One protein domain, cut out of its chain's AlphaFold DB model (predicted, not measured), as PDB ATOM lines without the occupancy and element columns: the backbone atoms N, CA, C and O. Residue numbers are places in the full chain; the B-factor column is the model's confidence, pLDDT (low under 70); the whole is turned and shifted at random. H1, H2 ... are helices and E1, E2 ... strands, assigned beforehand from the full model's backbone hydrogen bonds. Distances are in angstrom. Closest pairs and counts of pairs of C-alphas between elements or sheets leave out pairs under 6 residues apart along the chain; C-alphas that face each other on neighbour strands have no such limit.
ATOM      1  N   TYR A   2      47.546 -13.715  40.570       94.62
ATOM      2  CA  TYR A   2      47.304 -12.451  39.850       94.62
ATOM      3  C   TYR A   2      47.973 -12.357  38.468       94.62
ATOM      4  O   TYR A   2      47.296 -12.160  37.465       94.62
ATOM      5  N   PHE A   3      49.289 -12.578  38.408       93.56
ATOM      6  CA  PHE A   3      50.065 -12.536  37.166       93.56
ATOM      7  C   PHE A   3      49.536 -13.483  36.078       93.56
ATOM      8  O   PHE A   3      49.423 -13.098  34.918       93.56
ATOM      9  N   PHE A   4      49.152 -14.708  36.449       94.50
ATOM     10  CA  PHE A   4      48.616 -15.685  35.500       94.50
ATOM     11  C   PHE A   4      47.238 -15.288  34.971       94.50
ATOM     12  O   PHE A   4      46.953 -15.519  33.799       94.50
ATOM     13  N   ASP A   5      46.388 -14.688  35.807       95.81
ATOM     14  CA  ASP A   5      45.102 -14.149  35.350       95.81
ATOM     15  C   ASP A   5      45.311 -13.006  34.352       95.81
ATOM     16  O   ASP A   5      44.662 -12.972  33.307       95.81
ATOM     17  N   LEU A   6      46.278 -12.127  34.624       95.06
ATOM     18  CA  LEU A   6      46.605 -11.008  33.747       95.06
ATOM     19  C   LEU A   6      47.175 -11.476  32.395       95.06
ATOM     20  O   LEU A   6      46.685 -11.046  31.351       95.06
ATOM     21  N   ILE A   7      48.127 -12.420  32.391       94.44
ATOM     22  CA  ILE A   7      48.730 -12.968  31.158       94.44
ATOM     23  C   ILE A   7      47.699 -13.593  30.217       94.44
ATOM     24  O   ILE A   7      47.820 -13.482  28.994       94.44
ATOM     25  N   LYS A   8      46.661 -14.245  30.761       94.81
ATOM     26  CA  LYS A   8      45.590 -14.839  29.940       94.81
ATOM     27  C   LYS A   8      44.917 -13.808  29.035       94.81
ATOM     28  O   LYS A   8      44.388 -14.207  27.998       94.81
ATOM     29  N   ILE A   9      44.938 -12.532  29.423       96.25
ATOM     30  CA  ILE A   9      44.321 -11.424  28.698       96.25
ATOM     31  C   ILE A   9      45.361 -10.617  27.914       96.25
ATOM     32  O   ILE A   9      45.130 -10.322  26.745       96.25
ATOM     33  N   THR A  10      46.522 -10.299  28.495       95.69
ATOM     34  CA  THR A  10      47.529  -9.448  27.826       95.69
ATOM     35  C   THR A  10      48.115 -10.081  26.565       95.69
ATOM     36  O   THR A  10      48.499  -9.361  25.652       95.69
ATOM     37  N   LYS A  11      48.104 -11.415  26.443       95.38
ATOM     38  CA  LYS A  11      48.575 -12.126  25.238       95.38
ATOM     39  C   LYS A  11      47.831 -11.779  23.937       95.38
ATOM     40  O   LYS A  11      48.279 -12.183  22.871       95.38
ATOM     41  N   TYR A  12      46.682 -11.104  24.022       96.00
ATOM     42  CA  TYR A  12      45.900 -10.648  22.867       96.00
ATOM     43  C   TYR A  12      46.339  -9.275  22.327       96.00
ATOM     44  O   TYR A  12      45.745  -8.785  21.372       96.00
ATOM     45  N   PHE A  13      47.349  -8.655  22.938       96.44
ATOM     46  CA  PHE A  13      47.782  -7.281  22.684       96.44
ATOM     47  C   PHE A  13      49.254  -7.224  22.249       96.44
ATOM     48  O   PHE A  13      49.981  -8.217  22.363       96.44
ATOM     49  N   LYS A  14      49.696  -6.080  21.706       94.94
ATOM     50  CA  LYS A  14      51.079  -5.921  21.225       94.94
ATOM     51  C   LYS A  14      52.051  -5.898  22.413       94.94
ATOM     52  O   LYS A  14      51.716  -5.425  23.496       94.94
ATOM     53  N   LYS A  15      53.270  -6.417  22.217       91.88
ATOM     54  CA  LYS A  15      54.268  -6.596  23.294       91.88
ATOM     55  C   LYS A  15      54.856  -5.287  23.837       91.88
ATOM     56  O   LYS A  15      55.411  -5.289  24.929       91.88
ATOM     57  N   ASP A  16      54.783  -4.212  23.063       93.31
ATOM     58  CA  ASP A  16      55.269  -2.874  23.403       93.31
ATOM     59  C   ASP A  16      54.260  -2.057  24.225       93.31
ATOM     60  O   ASP A  16      54.636  -1.046  24.822       93.31
ATOM     61  N   GLN A  17      53.006  -2.517  24.320       94.81
ATOM     62  CA  GLN A  17      51.984  -1.901  25.161       94.81
ATOM     63  C   GLN A  17      52.251  -2.193  26.644       94.81
ATOM     64  O   GLN A  17      52.395  -3.342  27.069       94.81
ATOM     65  N   LYS A  18      52.300  -1.133  27.449       95.06
ATOM     66  CA  LYS A  18      52.632  -1.150  28.875       95.06
ATOM     67  C   LYS A  18      51.386  -0.997  29.739       95.06
ATOM     68  O   LYS A  18      50.458  -0.258  29.418       95.06
ATOM     69  N   ILE A  19      51.403  -1.675  30.878       95.25
ATOM     70  CA  ILE A  19      50.331  -1.685  31.874       95.25
ATOM     71  C   ILE A  19      50.917  -1.401  33.250       95.25
ATOM     72  O   ILE A  19      51.818  -2.113  33.691       95.25
ATOM     73  N   ASN A  20      50.351  -0.419  33.946       96.06
ATOM     74  CA  ASN A  20      50.538  -0.290  35.386       96.06
ATOM     75  C   ASN A  20      49.583  -1.266  36.074       96.06
ATOM     76  O   ASN A  20      48.413  -1.376  35.695       96.06
ATOM     77  N   PHE A  21      50.067  -1.988  37.078       96.56
ATOM     78  CA  PHE A  21      49.251  -2.906  37.862       96.56
ATOM     79  C   PHE A  21      49.691  -2.909  39.323       96.56
ATOM     80  O   PHE A  21      50.874  -2.753  39.620       96.56
ATOM     81  N   ALA A  22      48.743  -3.154  40.222       97.19
ATOM     82  CA  ALA A  22      49.015  -3.403  41.631       97.19
ATOM     83  C   ALA A  22      48.306  -4.693  42.063       97.19
ATOM     84  O   ALA A  22      47.090  -4.853  41.914       97.19
ATOM     85  N   PHE A  23      49.089  -5.652  42.558       96.62
ATOM     86  CA  PHE A  23      48.586  -6.939  43.032       96.62
ATOM     87  C   PHE A  23      48.465  -6.943  44.549       96.62
ATOM     88  O   PHE A  23      49.358  -6.478  45.247       96.62
ATOM     89  N   GLY A  24      47.390  -7.548  45.048       95.81
ATOM     90  CA  GLY A  24      47.115  -7.655  46.475       95.81
ATOM     91  C   GLY A  24      45.713  -7.180  46.825       95.81
ATOM     92  O   GLY A  24      44.847  -7.053  45.951       95.81
ATOM     93  N   ASP A  25      45.519  -6.949  48.119       95.75
ATOM     94  CA  ASP A  25      44.302  -6.370  48.674       95.75
ATOM     95  C   ASP A  25      44.445  -4.846  48.632       95.75
ATOM     96  O   ASP A  25      45.036  -4.231  49.520       95.75
ATOM     97  N   ILE A  26      43.968  -4.245  47.547       96.81
ATOM     98  CA  ILE A  26      44.120  -2.817  47.288       96.81
ATOM     99  C   ILE A  26      42.987  -2.059  47.979       96.81
ATOM    100  O   ILE A  26      41.805  -2.301  47.726       96.81
ATOM    101  N   THR A  27      43.370  -1.116  48.837       95.44
ATOM    102  CA  THR A  27      42.445  -0.280  49.621       95.44
ATOM    103  C   THR A  27      42.633   1.215  49.371       95.44
ATOM    104  O   THR A  27      41.957   2.038  49.981       95.44
ATOM    105  N   GLU A  28      43.518   1.557  48.440       94.31
ATOM    106  CA  GLU A  28      43.906   2.916  48.077       94.31
ATOM    107  C   GLU A  28      43.613   3.202  46.596       94.31
ATOM    108  O   GLU A  28      43.184   2.329  45.830       94.31
ATOM    109  N   THR A  29      43.822   4.453  46.197       94.75
ATOM    110  CA  THR A  29      43.651   4.926  44.820       94.75
ATOM    111  C   THR A  29      44.990   5.241  44.178       94.75
ATOM    112  O   THR A  29      45.927   5.636  44.865       94.75
ATOM    113  N   PHE A  30      45.052   5.158  42.851       95.75
ATOM    114  CA  PHE A  30      46.249   5.498  42.083       95.75
ATOM    115  C   PHE A  30      46.061   6.789  41.282       95.75
ATOM    116  O   PHE A  30      44.963   7.077  40.798       95.75
ATOM    117  N   GLU A  31      47.155   7.532  41.102       93.88
ATOM    118  CA  GLU A  31      47.195   8.759  40.292       93.88
ATOM    119  C   GLU A  31      47.180   8.480  38.788       93.88
ATOM    120  O   GLU A  31      46.678   9.290  38.015       93.88
ATOM    121  N   SER A  32      47.675   7.319  38.356       94.88
ATOM    122  CA  SER A  32      47.678   6.903  36.949       94.88
ATOM    123  C   SER A  32      46.832   5.641  36.735       94.88
ATOM    124  O   SER A  32      46.673   4.856  37.679       94.88
ATOM    125  N   PRO A  33      46.283   5.417  35.520       96.75
ATOM    126  CA  PRO A  33      45.518   4.214  35.185       96.75
ATOM    127  C   PRO A  33      46.254   2.941  35.595       96.75
ATOM    128  O   PRO A  33      47.281   2.606  35.009       96.75
ATOM    129  N   THR A  34      45.723   2.232  36.592       97.56
ATOM    130  CA  THR A  34      46.383   1.078  37.219       97.56
ATOM    131  C   THR A  34      45.412  -0.087  37.335       97.56
ATOM    132  O   THR A  34      44.323   0.051  37.889       97.56
ATOM    133  N   LEU A  35      45.800  -1.252  36.811       98.00
ATOM    134  CA  LEU A  35      45.008  -2.477  36.895       98.00
ATOM    135  C   LEU A  35      45.096  -3.082  38.298       98.00
ATOM    136  O   LEU A  35      46.187  -3.361  38.797       98.00
ATOM    137  N   VAL A  36      43.946  -3.339  38.911       98.19
ATOM    138  CA  VAL A  36      43.846  -3.828  40.291       98.19
ATOM    139  C   VAL A  36      42.815  -4.947  40.418       98.19
ATOM    140  O   VAL A  36      41.901  -5.076  39.600       98.19
ATOM    141  N   LYS A  37      42.949  -5.773  41.463       97.62
ATOM    142  CA  LYS A  37      41.926  -6.770  41.828       97.62
ATOM    143  C   LYS A  37      40.728  -6.107  42.503       97.62
ATOM    144  O   LYS A  37      39.588  -6.472  42.228       97.62
ATOM    145  N   SER A  38      41.019  -5.199  43.427       98.00
ATOM    146  CA  SER A  38      40.063  -4.526  44.294       98.00
ATOM    147  C   SER A  38      40.324  -3.025  44.332       98.00
ATOM    148  O   SER A  38      41.395  -2.575  43.933       98.00
ATOM    149  N   ARG A  39      39.330  -2.247  44.760       97.88
ATOM    150  CA  ARG A  39      39.443  -0.800  44.991       97.88
ATOM    151  C   ARG A  39      38.346  -0.316  45.949       97.88
ATOM    152  O   ARG A  39      37.339  -1.018  46.088       97.88
ATOM    153  N   PRO A  40      38.485   0.864  46.578       97.88
ATOM    154  CA  PRO A  40      37.388   1.479  47.326       97.88
ATOM    155  C   PRO A  40      36.196   1.796  46.416       97.88
ATOM    156  O   PRO A  40      36.385   2.207  45.274       97.88
ATOM    157  N   ILE A  41      34.969   1.648  46.920       97.44
ATOM    158  CA  ILE A  41      33.751   1.922  46.134       97.44
ATOM    159  C   ILE A  41      33.519   3.429  45.949       97.44
ATOM    160  O   ILE A  41      33.229   3.875  44.843       97.44
ATOM    161  N   VAL A  42      33.652   4.219  47.022       94.38
ATOM    162  CA  VAL A  42      33.284   5.651  47.025       94.38
ATOM    163  C   VAL A  42      34.281   6.503  46.233       94.38
ATOM    164  O   VAL A  42      33.883   7.373  45.462       94.38
ATOM    165  N   HIS A  43      35.576   6.237  46.393       91.50
ATOM    166  CA  HIS A  43      36.650   6.956  45.713       91.50
ATOM    167  C   HIS A  43      37.610   5.944  45.095       91.50
ATOM    168  O   HIS A  43      38.465   5.399  45.783       91.50
ATOM    169  N   ASN A  44      37.441   5.667  43.801       90.56
ATOM    170  CA  ASN A  44      38.225   4.652  43.093       90.56
ATOM    171  C   ASN A  44      39.342   5.220  42.202       90.56
ATOM    172  O   ASN A  44      40.198   4.453  41.769       90.56
ATOM    173  N   GLY A  45      39.379   6.537  41.965       92.81
ATOM    174  CA  GLY A  45      40.443   7.205  41.208       92.81
ATOM    175  C   GLY A  45      40.719   6.538  39.856       92.81
ATOM    176  O   GLY A  45      39.797   6.165  39.132       92.81
ATOM    177  N   ASN A  46      42.000   6.338  39.535       95.12
ATOM    178  CA  ASN A  46      42.423   5.650  38.311       95.12
ATOM    179  C   ASN A  46      42.607   4.126  38.485       95.12
ATOM    180  O   ASN A  46      43.286   3.477  37.684       95.12
ATOM    181  N   SER A  47      41.993   3.533  39.514       97.25
ATOM    182  CA  SER A  47      42.037   2.092  39.777       97.25
ATOM    183  C   SER A  47      41.051   1.345  38.876       97.25
ATOM    184  O   SER A  47      39.834   1.454  39.039       97.25
ATOM    185  N   ILE A  48      41.552   0.550  37.933       97.56
ATOM    186  CA  ILE A  48      40.754  -0.169  36.932       97.56
ATOM    187  C   ILE A  48      40.671  -1.643  37.321       97.56
ATOM    188  O   ILE A  48      41.679  -2.343  37.398       97.56
ATOM    189  N   LEU A  49      39.453  -2.122  37.565       97.88
ATOM    190  CA  LEU A  49      39.225  -3.504  37.970       97.88
ATOM    191  C   LEU A  49      39.538  -4.471  36.831       97.88
ATOM    192  O   LEU A  49      39.062  -4.314  35.709       97.88
ATOM    193  N   MET A  50      40.274  -5.524  37.165       97.44
ATOM    194  CA  MET A  50      40.431  -6.725  36.352       97.44
ATOM    195  C   MET A  50      40.062  -7.947  37.192       97.44
ATOM    196  O   MET A  50      40.228  -7.952  38.415       97.44
ATOM    197  N   LYS A  51      39.586  -9.017  36.543       96.69
ATOM    198  CA  LYS A  51      39.288 -10.295  37.208       96.69
ATOM    199  C   LYS A  51      40.577 -11.025  37.606       96.69
ATOM    200  O   LYS A  51      40.997 -11.983  36.961       96.69
ATOM    201  N   LEU A  52      41.222 -10.541  38.660       96.75
ATOM    202  CA  LEU A  52      42.476 -11.066  39.193       96.75
ATOM    203  C   LEU A  52      42.235 -11.909  40.447       96.75
ATOM    204  O   LEU A  52      41.209 -11.784  41.114       96.75
ATOM    205  N   ASN A  53      43.211 -12.757  40.780       95.25
ATOM    206  CA  ASN A  53      43.122 -13.679  41.916       95.25
ATOM    207  C   ASN A  53      41.889 -14.598  41.800       95.25
ATOM    208  O   ASN A  53      41.199 -14.891  42.784       95.25
ATOM    209  N   SER A  54      41.585 -14.996  40.561       93.50
ATOM    210  CA  SER A  54      40.274 -15.495  40.162       93.50
ATOM    211  C   SER A  54      39.916 -16.818  40.840       93.50
ATOM    212  O   SER A  54      38.792 -16.974  41.308       93.50
ATOM    213  N   LEU A  55      40.889 -17.722  40.996       91.75
ATOM    214  CA  LEU A  55      40.687 -19.026  41.641       91.75
ATOM    215  C   LEU A  55      40.251 -18.897  43.106       91.75
ATOM    216  O   LEU A  55      39.509 -19.739  43.601       91.75
ATOM    217  N   ARG A  56      40.701 -17.848  43.805       91.88
ATOM    218  CA  ARG A  56      40.351 -17.623  45.213       91.88
ATOM    219  C   ARG A  56      39.022 -16.889  45.373       91.88
ATOM    220  O   ARG A  56      38.270 -17.221  46.282       91.88
ATOM    221  N   HIS A  57      38.744 -15.890  44.535       93.62
ATOM    222  CA  HIS A  57      37.584 -15.005  44.723       93.62
ATOM    223  C   HIS A  57      36.361 -15.372  43.880       93.62
ATOM    224  O   HIS A  57      35.256 -14.999  44.251       93.62
ATOM    225  N   PHE A  58      36.518 -16.091  42.771       94.88
ATOM    226  CA  PHE A  58      35.414 -16.451  41.872       94.88
ATOM    227  C   PHE A  58      35.100 -17.946  41.954       94.88
ATOM    228  O   PHE A  58      34.793 -18.587  40.953       94.88
ATOM    229  N   ASN A  59      35.188 -18.491  43.170       92.00
ATOM    230  CA  ASN A  59      34.674 -19.814  43.489       92.00
ATOM    231  C   ASN A  59      33.156 -19.718  43.684       92.00
ATOM    232  O   ASN A  59      32.689 -19.127  44.659       92.00
ATOM    233  N   LYS A 215      33.232 -17.344  28.409       96.00
ATOM    234  CA  LYS A 215      33.396 -16.647  27.126       96.00
ATOM    235  C   LYS A 215      33.123 -15.153  27.288       96.00
ATOM    236  O   LYS A 215      33.974 -14.349  26.911       96.00
ATOM    237  N   ILE A 216      31.992 -14.801  27.901       96.38
ATOM    238  CA  ILE A 216      31.623 -13.403  28.173       96.38
ATOM    239  C   ILE A 216      32.673 -12.744  29.071       96.38
ATOM    240  O   ILE A 216      33.179 -11.677  28.736       96.38
ATOM    241  N   GLU A 217      33.086 -13.405  30.155       97.06
ATOM    242  CA  GLU A 217      34.083 -12.868  31.091       97.06
ATOM    243  C   GLU A 217      35.431 -12.579  30.415       97.06
ATOM    244  O   GLU A 217      36.081 -11.562  30.685       97.06
ATOM    245  N   LYS A 218      35.848 -13.452  29.493       96.75
ATOM    246  CA  LYS A 218      37.063 -13.257  28.700       96.75
ATOM    247  C   LYS A 218      36.923 -12.086  27.729       96.75
ATOM    248  O   LYS A 218      37.826 -11.256  27.656       96.75
ATOM    249  N   GLU A 219      35.817 -12.012  26.991       97.44
ATOM    250  CA  GLU A 219      35.554 -10.912  26.057       97.44
ATOM    251  C   GLU A 219      35.495  -9.563  26.784       97.44
ATOM    252  O   GLU A 219      36.114  -8.600  26.331       97.44
ATOM    253  N   LEU A 220      34.830  -9.499  27.942       97.69
ATOM    254  CA  LEU A 220      34.791  -8.308  28.791       97.69
ATOM    255  C   LEU A 220      36.191  -7.905  29.262       97.69
ATOM    256  O   LEU A 220      36.563  -6.742  29.124       97.69
ATOM    257  N   SER A 221      36.995  -8.858  29.738       97.56
ATOM    258  CA  SER A 221      38.372  -8.589  30.175       97.56
ATOM    259  C   SER A 221      39.241  -8.028  29.041       97.56
ATOM    260  O   SER A 221      39.985  -7.069  29.240       97.56
ATOM    261  N   ILE A 222      39.114  -8.578  27.826       97.94
ATOM    262  CA  ILE A 222      39.800  -8.056  26.633       97.94
ATOM    263  C   ILE A 222      39.296  -6.646  26.304       97.94
ATOM    264  O   ILE A 222      40.099  -5.761  26.022       97.94
ATOM    265  N   LYS A 223      37.982  -6.395  26.359       98.06
ATOM    266  CA  LYS A 223      37.414  -5.067  26.078       98.06
ATOM    267  C   LYS A 223      37.876  -4.008  27.078       98.06
ATOM    268  O   LYS A 223      38.200  -2.901  26.648       98.06
ATOM    269  N   VAL A 224      37.950  -4.345  28.366       97.81
ATOM    270  CA  VAL A 224      38.493  -3.457  29.405       97.81
ATOM    271  C   VAL A 224      39.945  -3.110  29.095       97.81
ATOM    272  O   VAL A 224      40.282  -1.929  29.028       97.81
ATOM    273  N   LEU A 225      40.784  -4.109  28.811       97.19
ATOM    274  CA  LEU A 225      42.197  -3.863  28.523       97.19
ATOM    275  C   LEU A 225      42.411  -3.108  27.197       97.19
ATOM    276  O   LEU A 225      43.248  -2.215  27.107       97.19
ATOM    277  N   ASN A 226      41.592  -3.371  26.180       97.25
ATOM    278  CA  ASN A 226      41.606  -2.588  24.946       97.25
ATOM    279  C   ASN A 226      41.234  -1.119  25.202       97.25
ATOM    280  O   ASN A 226      41.866  -0.208  24.669       97.25
ATOM    281  N   ARG A 227      40.210  -0.868  26.030       97.00
ATOM    282  CA  ARG A 227      39.819   0.494  26.417       97.00
ATOM    283  C   ARG A 227      40.928   1.180  27.212       97.00
ATOM    284  O   ARG A 227      41.183   2.352  26.949       97.00
ATOM    285  N   PHE A 228      41.607   0.458  28.102       97.12
ATOM    286  CA  PHE A 228      42.791   0.937  28.818       97.12
ATOM    287  C   PHE A 228      43.875   1.430  27.846       97.12
ATOM    288  O   PHE A 228      44.323   2.569  27.962       97.12
ATOM    289  N   PHE A 229      44.245   0.633  26.838       97.19
ATOM    290  CA  PHE A 229      45.275   1.033  25.871       97.19
ATOM    291  C   PHE A 229      44.858   2.217  24.994       97.19
ATOM    292  O   PHE A 229      45.680   3.087  24.717       97.19
ATOM    293  N   LYS A 230      43.575   2.313  24.614       95.44
ATOM    294  CA  LYS A 230      43.060   3.499  23.905       95.44
ATOM    295  C   LYS A 230      43.160   4.764  24.756       95.44
ATOM    296  O   LYS A 230      43.577   5.794  24.252       95.44
ATOM    297  N   LEU A 231      42.780   4.690  26.031       94.31
ATOM    298  CA  LEU A 231      42.786   5.848  26.932       94.31
ATOM    299  C   LEU A 231      44.189   6.243  27.411       94.31
ATOM    300  O   LEU A 231      44.370   7.353  27.894       94.31
ATOM    301  N   THR A 232      45.173   5.356  27.264       94.62
ATOM    302  CA  THR A 232      46.587   5.629  27.565       94.62
ATOM    303  C   THR A 232      47.417   5.925  26.309       94.62
ATOM    304  O   THR A 232      48.638   5.992  26.400       94.62
ATOM    305  N   ASN A 233      46.770   6.136  25.153       93.44
ATOM    306  CA  ASN A 233      47.397   6.471  23.864       93.44
ATOM    307  C   ASN A 233      48.430   5.441  23.371       93.44
ATOM    308  O   ASN A 233      49.484   5.799  22.855       93.44
TER     309      ASN A 233
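This is residues 2 to 59 and 215 to 233 of the 235 residues of the protein "Lipopolysaccharide A protein" of Tenacibaculum sp (UniProt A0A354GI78). A small sheet of three short parallel strands, in the order E1, E2, E4, is joined by looping links, and the long helix H3 runs past it, only grazing it. H1 meets H3 nearly at a right angle and also grazes the sheet, while H2 and E3 have the centres farthest from the mean of the C-alphas. The printed part has 77 residues, with three named helices and four named strands in the order H1 E1 E2 E3 E4 H2 H3, class mixed, helices and strands. It is compact, with a radius of gyration of the C-alphas of 12.2 A, and spans 33 by 31 by 20 A.

Start at inner strand E2, residues 34 to 36. Beside it runs E1, residues 20 to 22, parallel at 32 degrees, with N 35 and O 20 2.8 A apart. Its other neighbour is E4, residues 47 to 49, parallel at 45 degrees, with N 36 and O 48 2.9 A apart. E3, residues 38 to 40, pairs with no named strand. H3, residues 215 to 231, grazes the sheet with residues 221 to 228. H1, residues 2 to 10, grazes it with residues 2 to 6 and touches residues 218 to 225 of H3, about perpendicular at 79 degrees; their closest C-alphas, Ile 9 and Ile 222, are 6.0 A apart. H2, residues 54 to 57, is close to but not clearly touching H1, with the closest C-alphas, Asp 5 and Ser 54, 6.9 A apart. Every O i to N i+4 pair is within hydrogen-bond range in H3, 4 of 5 are in H1, and H2 is too short for such a pair.

Find C-alpha 2 at (47.304, -12.451, 39.850), where H1 begins its 12.4 A. H3 runs 24.4 A to C-alpha 231 at (42.786, 5.848, 26.932).

The farthest C-alphas, Asn 59 and Asn 233, are 35.2 A apart. Residues 60 to 214 are not printed, and C-alphas 59 and 215 are 16.7 A apart across the cut. The link from E1 to E2 is long. No printed residue is under 70 in pLDDT.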